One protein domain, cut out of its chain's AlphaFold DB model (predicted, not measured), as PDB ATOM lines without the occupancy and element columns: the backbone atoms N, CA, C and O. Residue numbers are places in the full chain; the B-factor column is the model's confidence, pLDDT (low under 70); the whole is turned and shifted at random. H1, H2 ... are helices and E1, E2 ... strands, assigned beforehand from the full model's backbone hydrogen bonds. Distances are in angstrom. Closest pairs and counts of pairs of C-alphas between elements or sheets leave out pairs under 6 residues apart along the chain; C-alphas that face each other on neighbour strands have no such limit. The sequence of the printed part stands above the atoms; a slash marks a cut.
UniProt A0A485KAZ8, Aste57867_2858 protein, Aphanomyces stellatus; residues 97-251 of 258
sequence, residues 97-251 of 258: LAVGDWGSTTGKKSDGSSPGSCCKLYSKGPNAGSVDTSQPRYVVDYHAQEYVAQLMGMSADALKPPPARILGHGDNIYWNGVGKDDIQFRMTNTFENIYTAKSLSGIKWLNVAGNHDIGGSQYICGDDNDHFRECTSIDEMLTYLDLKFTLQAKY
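This is residues 97 to 251 of the 258 residues of the protein "Aste57867_2858 protein" of Aphanomyces stellatus (UniProt A0A485KAZ8). With little regular structure, this is a flat body of loops with a small three-strand sheet, grazed by H2, toward one end and H4 toward the other; residues 105 to 136 and H1 make an arm to one side. The 155 printed residues include E1 H1 H2 E2 H3 E3 H4, mostly helix, with 58 residues in named elements. It is compact, radius of gyration of the C-alphas 16.9 A, spanning 52 by 43 by 20 A.

E1, residues 97 to 99, is parallel to E2, residues 165 to 168 (N 99 to O 167, 2.9 A). E2 is parallel to E3, residues 205 to 207 (N 206 to O 166, 2.8 A). H1, residues 137 to 142, and H2, residues 144 to 158, meet only through their link. H2 only grazes the sheet; the closest C-alphas of E1 and H2, Leu 97 and Met 152, are 7.4 A apart. H3, residues 183 to 192, is close but not clearly touching H4, residues 234 to 250; their closest C-alphas, Ile 183 and Leu 247, are 6.7 A apart. E1, H1 H2, E2 and E2, H3, E3 are strand-helix-strand units, parallel neighbour strands joined through helices, with right-handed crossovers. Every O i to N i+4 pair is within hydrogen-bond range in H1, H2 and H3; in H4, 12 of 13.

E1 begins at C-alpha 97 (189.345, 158.100, 238.892). H2 is 21.0 A long; H4, 24.0 A, ends at C-alpha 250 (195.535, 176.060, 250.813).

The two farthest C-alphas, Pro 126 and Pro 161, are 52.9 A apart. The printed part has no cut. The links E1 to H1, E2 to H3, H3 to E3 and E3 to H4 are long. Residues 121 to 123 and 127 have pLDDT under 70.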
ATOM      1  N   LEU A  97     190.552 157.493 239.450       98.25
ATOM      2  CA  LEU A  97     189.345 158.100 238.892       98.25
ATOM      3  C   LEU A  97     189.705 159.435 238.247       98.25
ATOM      4  O   LEU A  97     190.666 160.079 238.657       98.25
ATOM      5  N   ALA A  98     188.922 159.852 237.259       97.25
ATOM      6  CA  ALA A  98     189.092 161.109 236.545       97.25
ATOM      7  C   ALA A  98     187.741 161.823 236.439       97.25
ATOM      8  O   ALA A  98     186.742 161.195 236.089       97.25
ATOM      9  N   VAL A  99     187.710 163.117 236.751       95.94
ATOM     10  CA  VAL A  99     186.505 163.961 236.681       95.94
ATOM     11  C   VAL A  99     186.893 165.411 236.366       95.94
ATOM     12  O   VAL A  99     188.014 165.809 236.662       95.94
ATOM     13  N   GLY A 100     186.005 166.187 235.752       93.12
ATOM     14  CA  GLY A 100     186.151 167.622 235.464       93.12
ATOM     15  C   GLY A 100     184.877 168.159 234.813       93.12
ATOM     16  O   GLY A 100     184.037 167.348 234.428       93.12
ATOM     17  N   ASP A 101     184.711 169.481 234.737       93.06
ATOM     18  CA  ASP A 101     183.544 170.142 234.115       93.06
ATOM     19  C   ASP A 101     182.187 169.795 234.764       93.06
ATOM     20  O   ASP A 101     181.125 169.880 234.145       93.06
ATOM     21  N   TRP A 102     182.206 169.390 236.037       90.50
ATOM     22  CA  TRP A 102     181.000 169.011 236.782       90.50
ATOM     23  C   TRP A 102     180.713 169.914 237.979       90.50
ATOM     24  O   TRP A 102     179.830 169.600 238.771       90.50
ATOM     25  N   GLY A 103     181.422 171.030 238.146       85.94
ATOM     26  CA  GLY A 103     181.152 171.960 239.236       85.94
ATOM     27  C   GLY A 103     179.736 172.548 239.203       85.94
ATOM     28  O   GLY A 103     179.103 172.687 238.156       85.94
ATOM     29  N   SER A 104     179.222 172.929 240.374       81.19
ATOM     30  CA  SER A 104     177.876 173.499 240.511       81.19
ATOM     31  C   SER A 104     177.898 174.958 240.959       81.19
ATOM     32  O   SER A 104     178.727 175.378 241.764       81.19
ATOM     33  N   THR A 105     176.907 175.726 240.502       84.12
ATOM     34  CA  THR A 105     176.528 176.999 241.131       84.12
ATOM     35  C   THR A 105     175.899 176.740 242.503       84.12
ATOM     36  O   THR A 105     175.194 175.746 242.692       84.12
ATOM     37  N   THR A 106     176.137 177.624 243.470       84.81
ATOM     38  CA  THR A 106     175.467 177.612 244.780       84.81
ATOM     39  C   THR A 106     174.079 178.249 244.693       84.81
ATOM     40  O   THR A 106     173.784 178.988 243.759       84.81
ATOM     41  N   GLY A 107     173.195 177.954 245.652       82.19
ATOM     42  CA  GLY A 107     171.875 178.600 245.723       82.19
ATOM     43  C   GLY A 107     170.906 178.221 244.596       82.19
ATOM     44  O   GLY A 107     169.946 178.956 244.336       82.19
ATOM     45  N   LYS A 108     171.139 177.090 243.915       82.00
ATOM     46  CA  LYS A 108     170.195 176.566 242.923       82.00
ATOM     47  C   LYS A 108     168.865 176.216 243.598       82.00
ATOM     48  O   LYS A 108     168.837 175.749 244.733       82.00
ATOM     49  N   LYS A 109     167.760 176.355 242.863       79.81
ATOM     50  CA  LYS A 109     166.406 175.956 243.269       79.81
ATOM     51  C   LYS A 109     165.761 175.085 242.193       79.81
ATOM     52  O   LYS A 109     165.737 175.464 241.023       79.81
ATOM     53  N   SER A 110     165.287 173.904 242.586       76.88
ATOM     54  CA  SER A 110     164.745 172.887 241.672       76.88
ATOM     55  C   SER A 110     163.396 173.282 241.068       76.88
ATOM     56  O   SER A 110     162.979 172.701 240.077       76.88
ATOM     57  N   ASP A 111     162.747 174.316 241.607       78.62
ATOM     58  CA  ASP A 111     161.549 174.942 241.036       78.62
ATOM     59  C   ASP A 111     161.830 175.783 239.771       78.62
ATOM     60  O   ASP A 111     160.910 176.359 239.193       78.62
ATOM     61  N   GLY A 112     163.095 175.865 239.337       73.56
ATOM     62  CA  GLY A 112     163.525 176.623 238.164       73.56
ATOM     63  C   GLY A 112     163.714 178.122 238.412       73.56
ATOM     64  O   GLY A 112     164.159 178.822 237.505       73.56
ATOM     65  N   SER A 113     163.440 178.628 239.622       79.31
ATOM     66  CA  SER A 113     163.603 180.054 239.957       79.31
ATOM     67  C   SER A 113     165.070 180.486 240.071       79.31
ATOM     68  O   SER A 113     165.387 181.656 239.872       79.31
ATOM     69  N   SER A 114     165.971 179.544 240.365       81.19
ATOM     70  CA  SER A 114     167.425 179.735 240.360       81.19
ATOM     71  C   SER A 114     168.084 178.492 239.761       81.19
ATOM     72  O   SER A 114     168.439 177.560 240.481       81.19
ATOM     73  N   PRO A 115     168.205 178.396 238.434       74.75
ATOM     74  CA  PRO A 115     168.678 177.167 237.801       74.75
ATOM     75  C   PRO A 115     170.199 176.978 237.857       74.75
ATOM     76  O   PRO A 115     170.706 175.908 237.527       74.75
ATOM     77  N   GLY A 116     170.933 178.000 238.310       78.50
ATOM     78  CA  GLY A 116     172.390 177.990 238.344       78.50
ATOM     79  C   GLY A 116     173.002 177.924 236.948       78.50
ATOM     80  O   GLY A 116     172.526 178.575 236.016       78.50
ATOM     81  N   SER A 117     174.083 177.151 236.826       73.00
ATOM     82  CA  SER A 117     174.906 177.082 235.622       73.00
ATOM     83  C   SER A 117     174.327 176.278 234.463       73.00
ATOM     84  O   SER A 117     174.828 176.324 233.341       73.00
ATOM     85  N   CYS A 118     173.256 175.549 234.727       72.88
ATOM     86  CA  CYS A 118     172.754 174.489 233.881       72.88
ATOM     87  C   CYS A 118     171.308 174.755 233.439       72.88
ATOM     88  O   CYS A 118     170.656 175.720 233.843       72.88
ATOM     89  N   CYS A 119     170.795 173.829 232.627       70.75
ATOM     90  CA  CYS A 119     169.378 173.469 232.590       70.75
ATOM     91  C   CYS A 119     168.478 174.480 231.878       70.75
ATOM     92  O   CYS A 119     167.266 174.281 231.781       70.75
ATOM     93  N   LYS A 120     169.076 175.538 231.323       70.19
ATOM     94  CA  LYS A 120     168.469 176.390 230.306       70.19
ATOM     95  C   LYS A 120     168.307 175.554 229.042       70.19
ATOM     96  O   LYS A 120     169.197 175.501 228.196       70.19
ATOM     97  N   LEU A 121     167.185 174.846 228.949       65.50
ATOM     98  CA  LEU A 121     166.794 174.180 227.715       65.50
ATOM     99  C   LEU A 121     166.697 175.253 226.621       65.50
ATOM    100  O   LEU A 121     166.390 176.410 226.909       65.50
ATOM    101  N   TYR A 122     167.027 174.899 225.374       60.34
ATOM    102  CA  TYR A 122     167.041 175.828 224.235       60.34
ATOM    103  C   TYR A 122     165.617 176.249 223.820       60.34
ATOM    104  O   TYR A 122     165.202 176.079 222.670       60.34
ATOM    105  N   SER A 123     164.839 176.784 224.757       65.38
ATOM    106  CA  SER A 123     163.561 177.428 224.515       65.38
ATOM    107  C   SER A 123     163.805 178.615 223.587       65.38
ATOM    108  O   SER A 123     164.728 179.403 223.787       65.38
ATOM    109  N   LYS A 124     162.989 178.751 222.545       70.50
ATOM    110  CA  LYS A 124     162.993 179.933 221.674       70.50
ATOM    111  C   LYS A 124     161.888 180.896 222.103       70.50
ATOM    112  O   LYS A 124     160.940 180.509 222.785       70.50
ATOM    113  N   GLY A 125     161.985 182.143 221.650       73.69
ATOM    114  CA  GLY A 125     160.963 183.155 221.904       73.69
ATOM    115  C   GLY A 125     161.014 183.692 223.341       73.69
ATOM    116  O   GLY A 125     162.102 183.773 223.908       73.69
ATOM    117  N   PRO A 126     159.868 184.063 223.940       73.19
ATOM    118  CA  PRO A 126     159.817 184.756 225.234       73.19
ATOM    119  C   PRO A 126     160.476 184.024 226.414       73.19
ATOM    120  O   PRO A 126     160.786 184.656 227.417       73.19
ATOM    121  N   ASN A 127     160.706 182.712 226.292       66.25
ATOM    122  CA  ASN A 127     161.272 181.865 227.345       66.25
ATOM    123  C   ASN A 127     162.750 181.501 227.102       66.25
ATOM    124  O   ASN A 127     163.272 180.593 227.753       66.25
ATOM    125  N   ALA A 128     163.417 182.136 226.132       71.75
ATOM    126  CA  ALA A 128     164.820 181.857 225.841       71.75
ATOM    127  C   ALA A 128     165.711 182.135 227.060       71.75
ATOM    128  O   ALA A 128     165.672 183.217 227.638       71.75
ATOM    129  N   GLY A 129     166.514 181.141 227.449       71.50
ATOM    130  CA  GLY A 129     167.375 181.217 228.633       71.50
ATOM    131  C   GLY A 129     166.693 180.866 229.961       71.50
ATOM    132  O   GLY A 129     167.358 180.927 230.995       71.50
ATOM    133  N   SER A 130     165.418 180.468 229.941       76.00
ATOM    134  CA  SER A 130     164.698 179.928 231.101       76.00
ATOM    135  C   SER A 130     164.737 178.399 231.123       76.00
ATOM    136  O   SER A 130     164.842 177.754 230.079       76.00
ATOM    137  N   VAL A 131     164.616 177.811 232.315       80.12
ATOM    138  CA  VAL A 131     164.418 176.361 232.464       80.12
ATOM    139  C   VAL A 131     162.995 175.997 232.077       80.12
ATOM    140  O   VAL A 131     162.042 176.590 232.580       80.12
ATOM    141  N   ASP A 132     162.847 174.996 231.212       81.12
ATOM    142  CA  ASP A 132     161.548 174.395 230.927       81.12
ATOM    143  C   ASP A 132     161.257 173.293 231.957       81.12
ATOM    144  O   ASP A 132     161.625 172.128 231.793       81.12
ATOM    145  N   THR A 133     160.594 173.684 233.047       81.50
ATOM    146  CA  THR A 133     160.227 172.779 234.146       81.50
ATOM    147  C   THR A 133     159.116 171.793 233.780       81.50
ATOM    148  O   THR A 133     158.851 170.866 234.545       81.50
ATOM    149  N   SER A 134     158.490 171.937 232.603       82.69
ATOM    150  CA  SER A 134     157.530 170.952 232.091       82.69
ATOM    151  C   SER A 134     158.208 169.675 231.587       82.69
ATOM    152  O   SER A 134     157.562 168.630 231.499       82.69
ATOM    153  N   GLN A 135     159.512 169.734 231.289       80.69
ATOM    154  CA  GLN A 135     160.296 168.607 230.792       80.69
ATOM    155  C   GLN A 135     161.022 167.906 231.940       80.69
ATOM    156  O   GLN A 135     162.010 168.445 232.426       80.69
ATOM    157  N   PRO A 136     160.677 166.662 232.323       83.38
ATOM    158  CA  PRO A 136     161.346 165.964 233.429       83.38
ATOM    159  C   PRO A 136     162.876 165.889 233.297       83.38
ATOM    160  O   PRO A 136     163.587 165.757 234.292       83.38
ATOM    161  N   ARG A 137     163.391 166.004 232.066       83.19
ATOM    162  CA  ARG A 137     164.823 166.036 231.763       83.19
ATOM    163  C   ARG A 137     165.584 167.148 232.495       83.19
ATOM    164  O   ARG A 137     166.737 166.900 232.835       83.19
ATOM    165  N   TYR A 138     164.977 168.304 232.788       82.31
ATOM    166  CA  TYR A 138     165.698 169.401 233.457       82.31
ATOM    167  C   TYR A 138     166.270 168.968 234.814       82.31
ATOM    168  O   TYR A 138     167.345 169.419 235.194       82.31
ATOM    169  N   VAL A 139     165.583 168.060 235.520       83.62
ATOM    170  CA  VAL A 139     166.020 167.515 236.815       83.62
ATOM    171  C   VAL A 139     167.324 166.735 236.656       83.62
ATOM    172  O   VAL A 139     168.179 166.771 237.538       83.62
ATOM    173  N   VAL A 140     167.508 166.052 235.521       85.75
ATOM    174  CA  VAL A 140     168.742 165.305 235.267       85.75
ATOM    175  C   VAL A 140     169.926 166.245 235.152       85.75
ATOM    176  O   VAL A 140     170.948 166.024 235.795       85.75
ATOM    177  N   ASP A 141     169.771 167.304 234.365       83.06
ATOM    178  CA  ASP A 141     170.835 168.282 234.180       83.06
ATOM    179  C   ASP A 141     171.089 169.024 235.509       83.06
ATOM    180  O   ASP A 141     172.233 169.211 235.923       83.06
ATOM    181  N   TYR A 142     170.024 169.363 236.245       85.44
ATOM    182  CA  TYR A 142     170.094 170.094 237.513       85.44
ATOM    183  C   TYR A 142     170.914 169.373 238.589       85.44
ATOM    184  O   TYR A 142     171.692 170.017 239.305       85.44
ATOM    185  N   HIS A 143     170.771 168.048 238.667       87.75
ATOM    186  CA  HIS A 143     171.467 167.174 239.613       87.75
ATOM    187  C   HIS A 143     172.675 166.450 238.991       87.75
ATOM    188  O   HIS A 143     173.186 165.494 239.571       87.75
ATOM    189  N   ALA A 144     173.163 166.887 237.823       89.69
ATOM    190  CA  ALA A 144     174.203 166.165 237.087       89.69
ATOM    191  C   ALA A 144     175.467 165.903 237.924       89.69
ATOM    192  O   ALA A 144     175.966 164.778 237.932       89.69
ATOM    193  N   GLN A 145     175.937 166.896 238.686       92.75
ATOM    194  CA  GLN A 145     177.099 166.732 239.563       92.75
ATOM    195  C   GLN A 145     176.884 165.636 240.620       92.75
ATOM    196  O   GLN A 145     177.767 164.811 240.841       92.75
ATOM    197  N   GLU A 146     175.710 165.601 241.258       93.19
ATOM    198  CA  GLU A 146     175.371 164.608 242.286       93.19
ATOM    199  C   GLU A 146     175.333 163.195 241.692       93.19
ATOM    200  O   GLU A 146     175.874 162.255 242.277       93.19
ATOM    201  N   TYR A 147     174.764 163.042 240.492       94.38
ATOM    202  CA  TYR A 147     174.751 161.756 239.793       94.38
ATOM    203  C   TYR A 147     176.151 161.305 239.381       94.38
ATOM    204  O   TYR A 147     176.489 160.133 239.550       94.38
ATOM    205  N   VAL A 148     176.999 162.216 238.899       95.94
ATOM    206  CA  VAL A 148     178.403 161.905 238.600       95.94
ATOM    207  C   VAL A 148     179.145 161.501 239.871       95.94
ATOM    208  O   VAL A 148     179.837 160.486 239.865       95.94
ATOM    209  N   ALA A 149     178.956 162.209 240.986       96.81
ATOM    210  CA  ALA A 149     179.559 161.857 242.270       96.81
ATOM    211  C   ALA A 149     179.111 160.470 242.767       96.81
ATOM    212  O   ALA A 149     179.926 159.692 243.270       96.81
ATOM    213  N   GLN A 150     177.836 160.124 242.572       97.88
ATOM    214  CA  GLN A 150     177.315 158.794 242.880       97.88
ATOM    215  C   GLN A 150     177.979 157.713 242.017       97.88
ATOM    216  O   GLN A 150     178.436 156.698 242.550       97.88
ATOM    217  N   LEU A 151     178.088 157.937 240.704       98.00
ATOM    218  CA  LEU A 151     178.767 157.017 239.789       98.00
ATOM    219  C   LEU A 151     180.257 156.881 240.117       98.00
ATOM    220  O   LEU A 151     180.795 155.776 240.050       98.00
ATOM    221  N   MET A 152     180.923 157.964 240.526       98.00
ATOM    222  CA  MET A 152     182.306 157.917 241.007       98.00
ATOM    223  C   MET A 152     182.439 157.019 242.239       98.00
ATOM    224  O   MET A 152     183.350 156.195 242.287       98.00
ATOM    225  N   GLY A 153     181.521 157.123 243.204       98.25
ATOM    226  CA  GLY A 153     181.499 156.254 244.383       98.25
ATOM    227  C   GLY A 153     181.321 154.776 244.025       98.25
ATOM    228  O   GLY A 153     182.093 153.935 244.482       98.25
ATOM    229  N   MET A 154     180.368 154.469 243.140       98.69
ATOM    230  CA  MET A 154     180.163 153.108 242.622       98.69
ATOM    231  C   MET A 154     181.395 152.585 241.869       98.69
ATOM    232  O   MET A 154     181.776 151.426 242.024       98.69
ATOM    233  N   SER A 155     182.049 153.445 241.084       98.38
ATOM    234  CA  SER A 155     183.273 153.091 240.357       98.38
ATOM    235  C   SER A 155     184.415 152.776 241.323       98.38
ATOM    236  O   SER A 155     185.100 151.771 241.151       98.38
ATOM    237  N   ALA A 156     184.590 153.578 242.379       98.31
ATOM    238  CA  ALA A 156     185.600 153.327 243.403       98.31
ATOM    239  C   ALA A 156     185.385 151.986 244.125       98.31
ATOM    240  O   ALA A 156     186.352 151.265 244.369       98.31
ATOM    241  N   ASP A 157     184.132 151.624 244.418       98.25
ATOM    242  CA  ASP A 157     183.797 150.332 245.030       98.25
ATOM    243  C   ASP A 157     184.112 149.146 244.106       98.25
ATOM    244  O   ASP A 157     184.613 148.106 244.557       98.25
ATOM    245  N   ALA A 158     183.852 149.301 242.805       97.88
ATOM    246  CA  ALA A 158     184.054 148.257 241.806       97.88
ATOM    247  C   ALA A 158     185.536 148.026 241.457       97.88
ATOM    248  O   ALA A 158     185.938 146.884 241.227       97.88
ATOM    249  N   LEU A 159     186.361 149.078 241.445       97.50
ATOM    250  CA  LEU A 159     187.767 148.999 241.037       97.50
ATOM    251  C   LEU A 159     188.619 148.148 241.995       97.50
ATOM    252  O   LEU A 159     188.444 148.158 243.221       97.50
ATOM    253  N   LYS A 160     189.552 147.381 241.416       95.06
ATOM    254  CA  LYS A 160     190.514 146.522 242.124       95.06
ATOM    255  C   LYS A 160     191.888 146.638 241.434       95.06
ATOM    256  O   LYS A 160     191.981 146.245 240.273       95.06
ATOM    257  N   PRO A 161     192.935 147.162 242.106       96.50
ATOM    258  CA  PRO A 161     192.927 147.747 243.455       96.50
ATOM    259  C   PRO A 161     192.018 148.992 243.558       96.50
ATOM    260  O   PRO A 161     191.639 149.544 242.524       96.50
ATOM    261  N   PRO A 162     191.646 149.433 244.778       97.25
ATOM    262  CA  PRO A 162     190.919 150.689 244.974       97.25
ATOM    263  C   PRO A 162     191.676 151.892 244.388       97.25
ATOM    264  O   PRO A 162     192.912 151.845 244.333       97.25
ATOM    265  N   PRO A 163     190.976 152.977 244.002       98.25
ATOM    266  CA  PRO A 163     191.628 154.136 243.408       98.25
ATOM    267  C   PRO A 163     192.656 154.743 244.352       98.25
ATOM    268  O   PRO A 163     192.363 155.050 245.507       98.25
ATOM    269  N   ALA A 164     193.868 154.958 243.851       97.81
ATOM    270  CA  ALA A 164     194.902 155.600 244.649       97.81
ATOM    271  C   ALA A 164     194.682 157.110 244.750       97.81
ATOM    272  O   ALA A 164     195.008 157.707 245.776       97.81
ATOM    273  N   ARG A 165     194.184 157.740 243.682       98.06
ATOM    274  CA  ARG A 165     193.936 159.184 243.576       98.06
ATOM    275  C   ARG A 165     192.732 159.452 242.677       98.06
ATOM    276  O   ARG A 165     192.332 158.595 241.886       98.06
ATOM    277  N   ILE A 166     192.210 160.668 242.781       98.00
ATOM    278  CA  ILE A 166     191.239 161.234 241.843       98.00
ATOM    279  C   ILE A 166     191.939 162.352 241.072       98.00
ATOM    280  O   ILE A 166     192.552 163.225 241.676       98.00
ATOM    281  N   LEU A 167     191.886 162.310 239.746       97.88
ATOM    282  CA  LEU A 167     192.394 163.351 238.860       97.88
ATOM    283  C   LEU A 167     191.257 164.332 238.558       97.88
ATOM    284  O   LEU A 167     190.290 163.963 237.888       97.88
ATOM    285  N   GLY A 168     191.365 165.559 239.063       95.88
ATOM    286  CA  GLY A 168     190.418 166.632 238.772       95.88
ATOM    287  C   GLY A 168     190.918 167.499 237.625       95.88
ATOM    288  O   GLY A 168     191.960 168.137 237.744       95.88
ATOM    289  N   HIS A 169     190.170 167.545 236.529       96.31
ATOM    290  CA  HIS A 169     190.531 168.251 235.295       96.31
ATOM    291  C   HIS A 169     190.098 169.726 235.289       96.31
ATOM    292  O   HIS A 169     190.209 170.387 234.263       96.31
ATOM    293  N   GLY A 170     189.658 170.245 236.437       94.12
ATOM    294  CA  GLY A 170     189.195 171.620 236.590       94.12
ATOM    295  C   GLY A 170     187.691 171.774 236.417       94.12
ATOM    296  O   GLY A 170     186.953 170.795 236.276       94.12
ATOM    297  N   ASP A 171     187.254 173.025 236.493       94.00
ATOM    298  CA  ASP A 171     185.858 173.440 236.458       94.00
ATOM    299  C   ASP A 171     185.053 172.724 237.556       94.00
ATOM    300  O   ASP A 171     184.005 172.111 237.360       94.00
ATOM    301  N   ASN A 172     185.586 172.806 238.775       88.88
ATOM    302  CA  ASN A 172     184.959 172.283 239.985       88.88
ATOM    303  C   ASN A 172     184.044 173.330 240.643       88.88
ATOM    304  O   ASN A 172     183.126 172.980 241.389       88.88
ATOM    305  N   ILE A 173     184.285 174.620 240.385       89.75
ATOM    306  CA  ILE A 173     183.704 175.727 241.146       89.75
ATOM    307  C   ILE A 173     183.059 176.758 240.206       89.75
ATOM    308  O   ILE A 173     183.607 177.819 239.908       89.75
ATOM    309  N   TYR A 174     181.831 176.472 239.770       89.44
ATOM    310  CA  TYR A 174     181.098 177.340 238.845       89.44
ATOM    311  C   TYR A 174     180.476 178.553 239.553       89.44
ATOM    312  O   TYR A 174     179.828 178.407 240.589       89.44
ATOM    313  N   TRP A 175     180.544 179.765 239.005       85.44
ATOM    314  CA  TRP A 175     181.043 180.102 237.662       85.44
ATOM    315  C   TRP A 175     182.377 180.858 237.635       85.44
ATOM    316  O   TRP A 175     183.018 180.933 236.584       85.44
ATOM    317  N   ASN A 176     182.740 181.459 238.767       89.69
ATOM    318  CA  ASN A 176     183.847 182.406 238.881       89.69
ATOM    319  C   ASN A 176     184.847 182.012 239.980       89.69
ATOM    320  O   ASN A 176     185.597 182.849 240.495       89.69
ATOM    321  N   GLY A 177     184.840 180.735 240.362       91.62
ATOM    322  CA  GLY A 177     185.714 180.202 241.387       91.62
ATOM    323  C   GLY A 177     185.294 180.624 242.789       91.62
ATOM    324  O   GLY A 177     184.123 180.531 243.175       91.62
ATOM    325  N   VAL A 178     186.293 181.051 243.554       93.38
ATOM    326  CA  VAL A 178     186.212 181.378 244.983       93.38
ATOM    327  C   VAL A 178     186.796 182.757 245.248       93.38
ATOM    328  O   VAL A 178     187.671 183.217 244.517       93.38
ATOM    329  N   GLY A 179     186.326 183.420 246.287       94.44
ATOM    330  CA  GLY A 179     186.942 184.592 246.884       94.44
ATOM    331  C   GLY A 179     187.455 184.283 248.293       94.44
ATOM    332  O   GLY A 179     187.237 183.204 248.855       94.44
ATOM    333  N   LYS A 180     188.211 185.222 248.868       95.06
ATOM    334  CA  LYS A 180     188.823 185.024 250.192       95.06
ATOM    335  C   LYS A 180     187.795 184.870 251.313       95.06
ATOM    336  O   LYS A 180     188.090 184.200 252.299       95.06
ATOM    337  N   ASP A 181     186.607 185.439 251.140       95.62
ATOM    338  CA  ASP A 181     185.578 185.479 252.175       95.62
ATOM    339  C   ASP A 181     184.586 184.306 252.045       95.62
ATOM    340  O   ASP A 181     183.781 184.083 252.949       95.62
ATOM    341  N   ASP A 182     184.664 183.501 250.973       93.44
ATOM    342  CA  ASP A 182     183.702 182.422 250.712       93.44
ATOM    343  C   ASP A 182     184.304 181.035 250.417       93.44
ATOM    344  O   ASP A 182     183.545 180.067 250.328       93.44
ATOM    345  N   ILE A 183     185.634 180.889 250.328       94.31
ATOM    346  CA  ILE A 183     186.313 179.616 250.014       94.31
ATOM    347  C   ILE A 183     185.753 178.427 250.809       94.31
ATOM    348  O   ILE A 183     185.445 177.378 250.241       94.31
ATOM    349  N   GLN A 184     185.547 178.591 252.120       94.44
ATOM    350  CA  GLN A 184     185.020 177.524 252.969       94.44
ATOM    351  C   GLN A 184     183.589 177.144 252.577       94.44
ATOM    352  O   GLN A 184     183.267 175.958 252.477       94.44
ATOM    353  N   PHE A 185     182.729 178.139 252.359       93.19
ATOM    354  CA  PHE A 185     181.343 177.934 251.951       93.19
ATOM    355  C   PHE A 185     181.276 177.244 250.586       93.19
ATOM    356  O   PHE A 185     180.540 176.267 250.434       93.19
ATOM    357  N   ARG A 186     182.081 177.701 249.622       92.06
ATOM    358  CA  ARG A 186     182.147 177.150 248.265       92.06
ATOM    359  C   ARG A 186     182.565 175.685 248.295       92.06
ATOM    360  O   ARG A 186     181.770 174.832 247.911       92.06
ATOM    361  N   MET A 187     183.726 175.375 248.875       93.19
ATOM    362  CA  MET A 187     184.229 173.998 248.958       93.19
ATOM    363  C   MET A 187     183.278 173.073 249.726       93.19
ATOM    364  O   MET A 187     183.029 171.947 249.303       93.19
ATOM    365  N   THR A 188     182.671 173.550 250.817       93.38
ATOM    366  CA  THR A 188     181.705 172.740 251.575       93.38
ATOM    367  C   THR A 188     180.500 172.358 250.710       93.38
ATOM    368  O   THR A 188     180.120 171.190 250.657       93.38
ATOM    369  N   ASN A 189     179.905 173.324 250.007       91.06
ATOM    370  CA  ASN A 189     178.647 173.105 249.294       91.06
ATOM    371  C   ASN A 189     178.818 172.439 247.929       91.06
ATOM    372  O   ASN A 189     177.952 171.660 247.541       91.06
ATOM    373  N   THR A 190     179.893 172.733 247.197       89.81
ATOM    374  CA  THR A 190     180.068 172.247 245.817       89.81
ATOM    375  C   THR A 190     181.025 171.068 245.707       89.81
ATOM    376  O   THR A 190     181.150 170.500 244.626       89.81
ATOM    377  N   PHE A 191     181.688 170.683 246.801       92.62
ATOM    378  CA  PHE A 191     182.641 169.580 246.804       92.62
ATOM    379  C   PHE A 191     182.392 168.611 247.963       92.62
ATOM    380  O   PHE A 191     182.066 167.446 247.730       92.62
ATOM    381  N   GLU A 192     182.470 169.071 249.214       94.38
ATOM    382  CA  GLU A 192     182.403 168.158 250.366       94.38
ATOM    383  C   GLU A 192     181.036 167.501 250.540       94.38
ATOM    384  O   GLU A 192     180.968 166.293 250.762       94.38
ATOM    385  N   ASN A 193     179.955 168.263 250.364       94.62
ATOM    386  CA  ASN A 193     178.587 167.743 250.429       94.62
ATOM    387  C   ASN A 193     178.190 166.916 249.194       94.62
ATOM    388  O   ASN A 193     177.167 166.236 249.219       94.62
ATOM    389  N   ILE A 194     178.994 166.954 248.131       94.75
ATOM    390  CA  ILE A 194     178.721 166.283 246.859       94.75
ATOM    391  C   ILE A 194     179.409 164.917 246.813       94.75
ATOM    392  O   ILE A 194     178.762 163.885 246.638       94.75
ATOM    393  N   TYR A 195     180.726 164.880 247.021       95.69
ATOM    394  CA  TYR A 195     181.531 163.661 246.910       95.69
ATOM    395  C   TYR A 195     181.604 162.922 248.255       95.69
ATOM    396  O   TYR A 195     182.674 162.775 248.851       95.69
ATOM    397  N   THR A 196     180.448 162.478 248.753       96.75
ATOM    398  CA  THR A 196     180.268 161.934 250.117       96.75
ATOM    399  C   THR A 196     180.361 160.411 250.217       96.75
ATOM    400  O   THR A 196     180.349 159.866 251.322       96.75
ATOM    401  N   ALA A 197     180.459 159.699 249.090       97.44
ATOM    402  CA  ALA A 197     180.530 158.241 249.087       97.44
ATOM    403  C   ALA A 197     181.703 157.738 249.948       97.44
ATOM    404  O   ALA A 197     182.834 158.211 249.821       97.44
ATOM    405  N   LYS A 198     181.447 156.740 250.806       96.62
ATOM    406  CA  LYS A 198     182.460 156.173 251.715       96.62
ATOM    407  C   LYS A 198     183.693 155.663 250.961       96.62
ATOM    408  O   LYS A 198     184.806 155.808 251.453       96.62
ATOM    409  N   SER A 199     183.491 155.113 249.767       97.12
ATOM    410  CA  SER A 199     184.537 154.625 248.867       97.12
ATOM    411  C   SER A 199     185.446 155.718 248.299       97.12
ATOM    412  O   SER A 199     186.524 155.407 247.811       97.12
ATOM    413  N   LEU A 200     185.051 156.991 248.406       96.81
ATOM    414  CA  LEU A 200     185.853 158.163 248.037       96.81
ATOM    415  C   LEU A 200     186.505 158.845 249.251       96.81
ATOM    416  O   LEU A 200     187.221 159.839 249.099       96.81
ATOM    417  N   SER A 201     186.237 158.365 250.469       94.31
ATOM    418  CA  SER A 201     186.745 158.983 251.694       94.31
ATOM    419  C   SER A 201     188.266 158.849 251.779       94.31
ATOM    420  O   SER A 201     188.817 157.762 251.610       94.31
ATOM    421  N   GLY A 202     188.957 159.966 252.021       93.62
ATOM    422  CA  GLY A 202     190.415 160.018 252.161       93.62
ATOM    423  C   GLY A 202     191.224 159.843 250.868       93.62
ATOM    424  O   GLY A 202     192.447 159.996 250.908       93.62
ATOM    425  N   ILE A 203     190.592 159.558 249.722       97.06
ATOM    426  CA  ILE A 203     191.294 159.499 248.433       97.06
ATOM    427  C   ILE A 203     191.670 160.918 248.019       97.06
ATOM    428  O   ILE A 203     190.788 161.738 247.778       97.06
ATOM    429  N   LYS A 204     192.977 161.192 247.923       96.38
ATOM    430  CA  LYS A 204     193.484 162.522 247.568       96.38
ATOM    431  C   LYS A 204     193.124 162.903 246.131       96.38
ATOM    432  O   LYS A 204     193.288 162.087 245.214       96.38
ATOM    433  N   TRP A 205     192.728 164.153 245.949       95.69
ATOM    434  CA  TRP A 205     192.462 164.772 244.663       95.69
ATOM    435  C   TRP A 205     193.710 165.487 244.154       95.69
ATOM    436  O   TRP A 205     194.374 166.238 244.866       95.69
ATOM    437  N   LEU A 206     194.045 165.230 242.897       95.56
ATOM    438  CA  LEU A 206     195.083 165.921 242.150       95.56
ATOM    439  C   LEU A 206     194.371 166.813 241.140       95.56
ATOM    440  O   LEU A 206     193.986 166.352 240.067       95.56
ATOM    441  N   ASN A 207     194.139 168.063 241.532       93.56
ATOM    442  CA  ASN A 207     193.366 169.011 240.739       93.56
ATOM    443  C   ASN A 207     194.274 169.900 239.890       93.56
ATOM    444  O   ASN A 207     195.302 170.391 240.358       93.56
ATOM    445  N   VAL A 208     193.831 170.166 238.668       94.81
ATOM    446  CA  VAL A 208     194.191 171.371 237.918       94.81
ATOM    447  C   VAL A 208     193.021 172.352 237.975       94.81
ATOM    448  O   VAL A 208     191.881 171.939 238.181       94.81
ATOM    449  N   ALA A 209     193.300 173.646 237.829       93.44
ATOM    450  CA  ALA A 209     192.248 174.653 237.737       93.44
ATOM    451  C   ALA A 209     191.751 174.757 236.291       93.44
ATOM    452  O   ALA A 209     192.560 174.859 235.366       93.44
ATOM    453  N   GLY A 210     190.433 174.757 236.117       94.44
ATOM    454  CA  GLY A 210     189.782 175.101 234.857       94.44
ATOM    455  C   GLY A 210     189.471 176.599 234.773       94.44
ATOM    456  O   GLY A 210     189.733 177.362 235.710       94.44
ATOM    457  N   ASN A 211     188.921 177.049 233.645       93.56
ATOM    458  CA  ASN A 211     188.587 178.461 233.451       93.56
ATOM    459  C   ASN A 211     187.545 178.956 234.461       93.56
ATOM    460  O   ASN A 211     187.668 180.078 234.952       93.56
ATOM    461  N   HIS A 212     186.538 178.153 234.810       92.75
ATOM    462  CA  HIS A 212     185.515 178.554 235.776       92.75
ATOM    463  C   HIS A 212     186.047 178.639 237.202       92.75
ATOM    464  O   HIS A 212     185.573 179.480 237.963       92.75
ATOM    465  N   ASP A 213     187.090 177.882 237.540       93.06
ATOM    466  CA  ASP A 213     187.725 177.947 238.860       93.06
ATOM    467  C   ASP A 213     188.472 179.272 239.102       93.06
ATOM    468  O   ASP A 213     188.756 179.622 240.250       93.06
ATOM    469  N   ILE A 214     188.784 180.021 238.036       92.00
ATOM    470  CA  ILE A 214     189.577 181.261 238.090       92.00
ATOM    471  C   ILE A 214     188.841 182.507 237.571       92.00
ATOM    472  O   ILE A 214     189.470 183.549 237.412       92.00
ATOM    473  N   GLY A 215     187.524 182.438 237.338       88.31
ATOM    474  CA  GLY A 215     186.716 183.607 236.936       88.31
ATOM    475  C   GLY A 215     186.194 183.604 235.496       88.31
ATOM    476  O   GLY A 215     185.706 184.626 235.023       88.31
ATOM    477  N   GLY A 216     186.282 182.477 234.789       81.75
ATOM    478  CA  GLY A 216     186.057 182.371 233.343       81.75
ATOM    479  C   GLY A 216     184.647 182.678 232.825       81.75
ATOM    480  O   GLY A 216     184.458 182.644 231.613       81.75
ATOM    481  N   SER A 217     183.659 182.974 233.680       83.62
ATOM    482  CA  SER A 217     182.346 183.450 233.209       83.62
ATOM    483  C   SER A 217     182.197 184.971 233.216       83.62
ATOM    484  O   SER A 217     181.336 185.495 232.511       83.62
ATOM    485  N   GLN A 218     182.993 185.678 234.026       85.94
ATOM    486  CA  GLN A 218     182.840 187.114 234.221       85.94
ATOM    487  C   GLN A 218     184.156 187.767 234.671       85.94
ATOM    488  O   GLN A 218     185.042 187.989 233.850       85.94
ATOM    489  N   TYR A 219     184.278 188.106 235.957       91.62
ATOM    490  CA  TYR A 219     185.408 188.838 236.511       91.62
ATOM    491  C   TYR A 219     186.153 188.020 237.564       91.62
ATOM    492  O   TYR A 219     185.580 187.147 238.217       91.62
ATOM    493  N   ILE A 220     187.430 188.353 237.759       93.31
ATOM    494  CA  ILE A 220     188.301 187.670 238.722       93.31
ATOM    495  C   ILE A 220     188.427 188.419 240.058       93.31
ATOM    496  O   ILE A 220     188.686 187.784 241.079       93.31
ATOM    497  N   CYS A 221     188.253 189.748 240.058       95.38
ATOM    498  CA  CYS A 221     188.440 190.586 241.240       95.38
ATOM    499  C   CYS A 221     187.176 190.614 242.097       95.38
ATOM    500  O   CYS A 221     186.089 190.850 241.586       95.38
ATOM    501  N   GLY A 222     187.305 190.386 243.399       93.25
ATOM    502  CA  GLY A 222     186.184 190.322 244.337       93.25
ATOM    503  C   GLY A 222     186.390 189.238 245.388       93.25
ATOM    504  O   GLY A 222     187.141 188.283 245.181       93.25
ATOM    505  N   ASP A 223     185.736 189.408 246.529       93.12
ATOM    506  CA  ASP A 223     186.048 188.629 247.727       93.12
ATOM    507  C   ASP A 223     185.074 187.474 247.983       93.12
ATOM    508  O   ASP A 223     185.380 186.608 248.803       93.12
ATOM    509  N   ASP A 224     183.963 187.411 247.246       89.50
ATOM    510  CA  ASP A 224     182.930 186.383 247.375       89.50
ATOM    511  C   ASP A 224     182.214 186.070 246.042       89.50
ATOM    512  O   ASP A 224     182.377 186.775 245.043       89.50
ATOM    513  N   ASN A 225     181.419 184.995 246.054       79.06
ATOM    514  CA  ASN A 225     180.739 184.368 244.919       79.06
ATOM    515  C   ASN A 225     179.886 185.307 244.061       79.06
ATOM    516  O   ASN A 225     179.778 185.085 242.854       79.06
ATOM    517  N   ASP A 226     179.242 186.296 244.679       80.00
ATOM    518  CA  ASP A 226     178.169 187.072 244.051       80.00
ATOM    519  C   ASP A 226     178.606 188.508 243.717       80.00
ATOM    520  O   ASP A 226     177.906 189.214 242.989       80.00
ATOM    521  N   HIS A 227     179.786 188.930 244.186       88.50
ATOM    522  CA  HIS A 227     180.283 190.302 244.044       88.50
ATOM    523  C   HIS A 227     181.625 190.405 243.298       88.50
ATOM    524  O   HIS A 227     182.425 191.307 243.565       88.50
ATOM    525  N   PHE A 228     181.882 189.521 242.328       92.25
ATOM    526  CA  PHE A 228     183.013 189.708 241.413       92.25
ATOM    527  C   PHE A 228     182.788 190.909 240.478       92.25
ATOM    528  O   PHE A 228     181.714 191.098 239.905       92.25
ATOM    529  N   ARG A 229     183.832 191.717 240.296       94.56
ATOM    530  CA  ARG A 229     183.851 192.979 239.552       94.56
ATOM    531  C   ARG A 229     185.096 193.109 238.687       94.56
ATOM    532  O   ARG A 229     186.107 192.450 238.919       94.56
ATOM    533  N   GLU A 230     185.043 194.026 237.731       95.19
ATOM    534  CA  GLU A 230     186.213 194.395 236.945       95.19
ATOM    535  C   GLU A 230     187.366 194.836 237.860       95.19
ATOM    536  O   GLU A 230     187.173 195.516 238.878       95.19
ATOM    537  N   CYS A 231     188.573 194.408 237.507       96.50
ATOM    538  CA  CYS A 231     189.787 194.842 238.177       96.50
ATOM    539  C   CYS A 231     190.116 196.280 237.758       96.50
ATOM    540  O   CYS A 231     189.965 196.660 236.604       96.50
ATOM    541  N   THR A 232     190.601 197.082 238.694       97.69
ATOM    542  CA  THR A 232     190.950 198.495 238.492       97.69
ATOM    543  C   THR A 232     192.355 198.687 237.922       97.69
ATOM    544  O   THR A 232     192.690 199.776 237.456       97.69
ATOM    545  N   SER A 233     193.189 197.642 237.949       98.19
ATOM    546  CA  SER A 233     194.547 197.644 237.405       98.19
ATOM    547  C   SER A 233     195.031 196.229 237.066       98.19
ATOM    548  O   SER A 233     194.455 195.231 237.508       98.19
ATOM    549  N   ILE A 234     196.128 196.145 236.306       97.88
ATOM    550  CA  ILE A 234     196.819 194.876 236.023       97.88
ATOM    551  C   ILE A 234     197.368 194.262 237.316       97.88
ATOM    552  O   ILE A 234     197.251 193.057 237.507       97.88
ATOM    553  N   ASP A 235     197.911 195.070 238.227       98.44
ATOM    554  CA  ASP A 235     198.450 194.574 239.499       98.44
ATOM    555  C   ASP A 235     197.350 193.964 240.378       98.44
ATOM    556  O   ASP A 235     197.546 192.906 240.980       98.44
ATOM    557  N   GLU A 236     196.166 194.584 240.413       97.50
ATOM    558  CA  GLU A 236     195.005 194.026 241.108       97.50
ATOM    559  C   GLU A 236     194.552 192.718 240.448       97.50
ATOM    560  O   GLU A 236     194.319 191.725 241.137       97.50
ATOM    561  N   MET A 237     194.498 192.687 239.115       96.38
ATOM    562  CA  MET A 237     194.165 191.484 238.353       96.38
ATOM    563  C   MET A 237     195.131 190.331 238.673       96.38
ATOM    564  O   MET A 237     194.689 189.229 238.983       96.38
ATOM    565  N   LEU A 238     196.443 190.575 238.660       97.06
ATOM    566  CA  LEU A 238     197.447 189.558 238.992       97.06
ATOM    567  C   LEU A 238     197.339 189.099 240.451       97.06
ATOM    568  O   LEU A 238     197.448 187.905 240.724       97.06
ATOM    569  N   THR A 239     197.061 190.026 241.370       97.38
ATOM    570  CA  THR A 239     196.843 189.714 242.790       97.38
ATOM    571  C   THR A 239     195.646 188.785 242.974       97.38
ATOM    572  O   THR A 239     195.751 187.765 243.651       97.38
ATOM    573  N   TYR A 240     194.507 189.102 242.355       96.62
ATOM    574  CA  TYR A 240     193.313 188.266 242.464       96.62
ATOM    575  C   TYR A 240     193.458 186.945 241.712       96.62
ATOM    576  O   TYR A 240     192.971 185.931 242.205       96.62
ATOM    577  N   LEU A 241     194.166 186.912 240.579       95.50
ATOM    578  CA  LEU A 241     194.473 185.664 239.883       95.50
ATOM    579  C   LEU A 241     195.275 184.713 240.782       95.50
ATOM    580  O   LEU A 241     194.877 183.562 240.947       95.50
ATOM    581  N   ASP A 242     196.349 185.194 241.415       96.62
ATOM    582  CA  ASP A 242     197.131 184.392 242.368       96.62
ATOM    583  C   ASP A 242     196.285 183.953 243.572       96.62
ATOM    584  O   ASP A 242     196.357 182.803 244.019       96.62
ATOM    585  N   LEU A 243     195.404 184.835 244.050       96.25
ATOM    586  CA  LEU A 243     194.478 184.522 245.130       96.25
ATOM    587  C   LEU A 243     193.540 183.357 244.763       96.25
ATOM    588  O   LEU A 243     193.344 182.475 245.598       96.25
ATOM    589  N   LYS A 244     193.019 183.284 243.525       94.06
ATOM    590  CA  LYS A 244     192.165 182.163 243.071       94.06
ATOM    591  C   LYS A 244     192.866 180.813 243.213       94.06
ATOM    592  O   LYS A 244     192.255 179.865 243.707       94.06
ATOM    593  N   PHE A 245     194.135 180.726 242.814       94.94
ATOM    594  CA  PHE A 245     194.927 179.501 242.947       94.94
ATOM    595  C   PHE A 245     195.285 179.219 244.405       94.94
ATOM    596  O   PHE A 245     195.098 178.105 244.895       94.94
ATOM    597  N   THR A 246     195.766 180.237 245.117       96.25
ATOM    598  CA  THR A 246     196.257 180.099 246.488       96.25
ATOM    599  C   THR A 246     195.155 179.675 247.457       96.25
ATOM    600  O   THR A 246     195.406 178.841 248.328       96.25
ATOM    601  N   LEU A 247     193.937 180.206 247.317       96.12
ATOM    602  CA  LEU A 247     192.800 179.823 248.160       96.12
ATOM    603  C   LEU A 247     192.439 178.345 247.988       96.12
ATOM    604  O   LEU A 247     192.266 177.641 248.981       96.12
ATOM    605  N   GLN A 248     192.384 177.863 246.745       94.25
ATOM    606  CA  GLN A 248     192.095 176.460 246.446       94.25
ATOM    607  C   GLN A 248     193.225 175.540 246.924       94.25
ATOM    608  O   GLN A 248     192.965 174.538 247.580       94.25
ATOM    609  N   ALA A 249     194.486 175.909 246.674       94.31
ATOM    610  CA  ALA A 249     195.649 175.110 247.064       94.31
ATOM    611  C   ALA A 249     195.838 175.006 248.590       94.31
ATOM    612  O   ALA A 249     196.374 174.014 249.085       94.31
ATOM    613  N   LYS A 250     195.433 176.036 249.345       95.62
ATOM    614  CA  LYS A 250     195.535 176.060 250.813       95.62
ATOM    615  C   LYS A 250     194.322 175.465 251.520       95.62
ATOM    616  O   LYS A 250     194.408 175.238 252.727       95.62
ATOM    617  N   TYR A 251     193.216 175.236 250.812       95.31
ATOM    618  CA  TYR A 251     192.031 174.630 251.403       95.31
ATOM    619  C   TYR A 251     192.361 173.255 251.997       95.31
ATOM    620  O   TYR A 251     193.131 172.484 251.427       95.31
TER     621      TYR A 251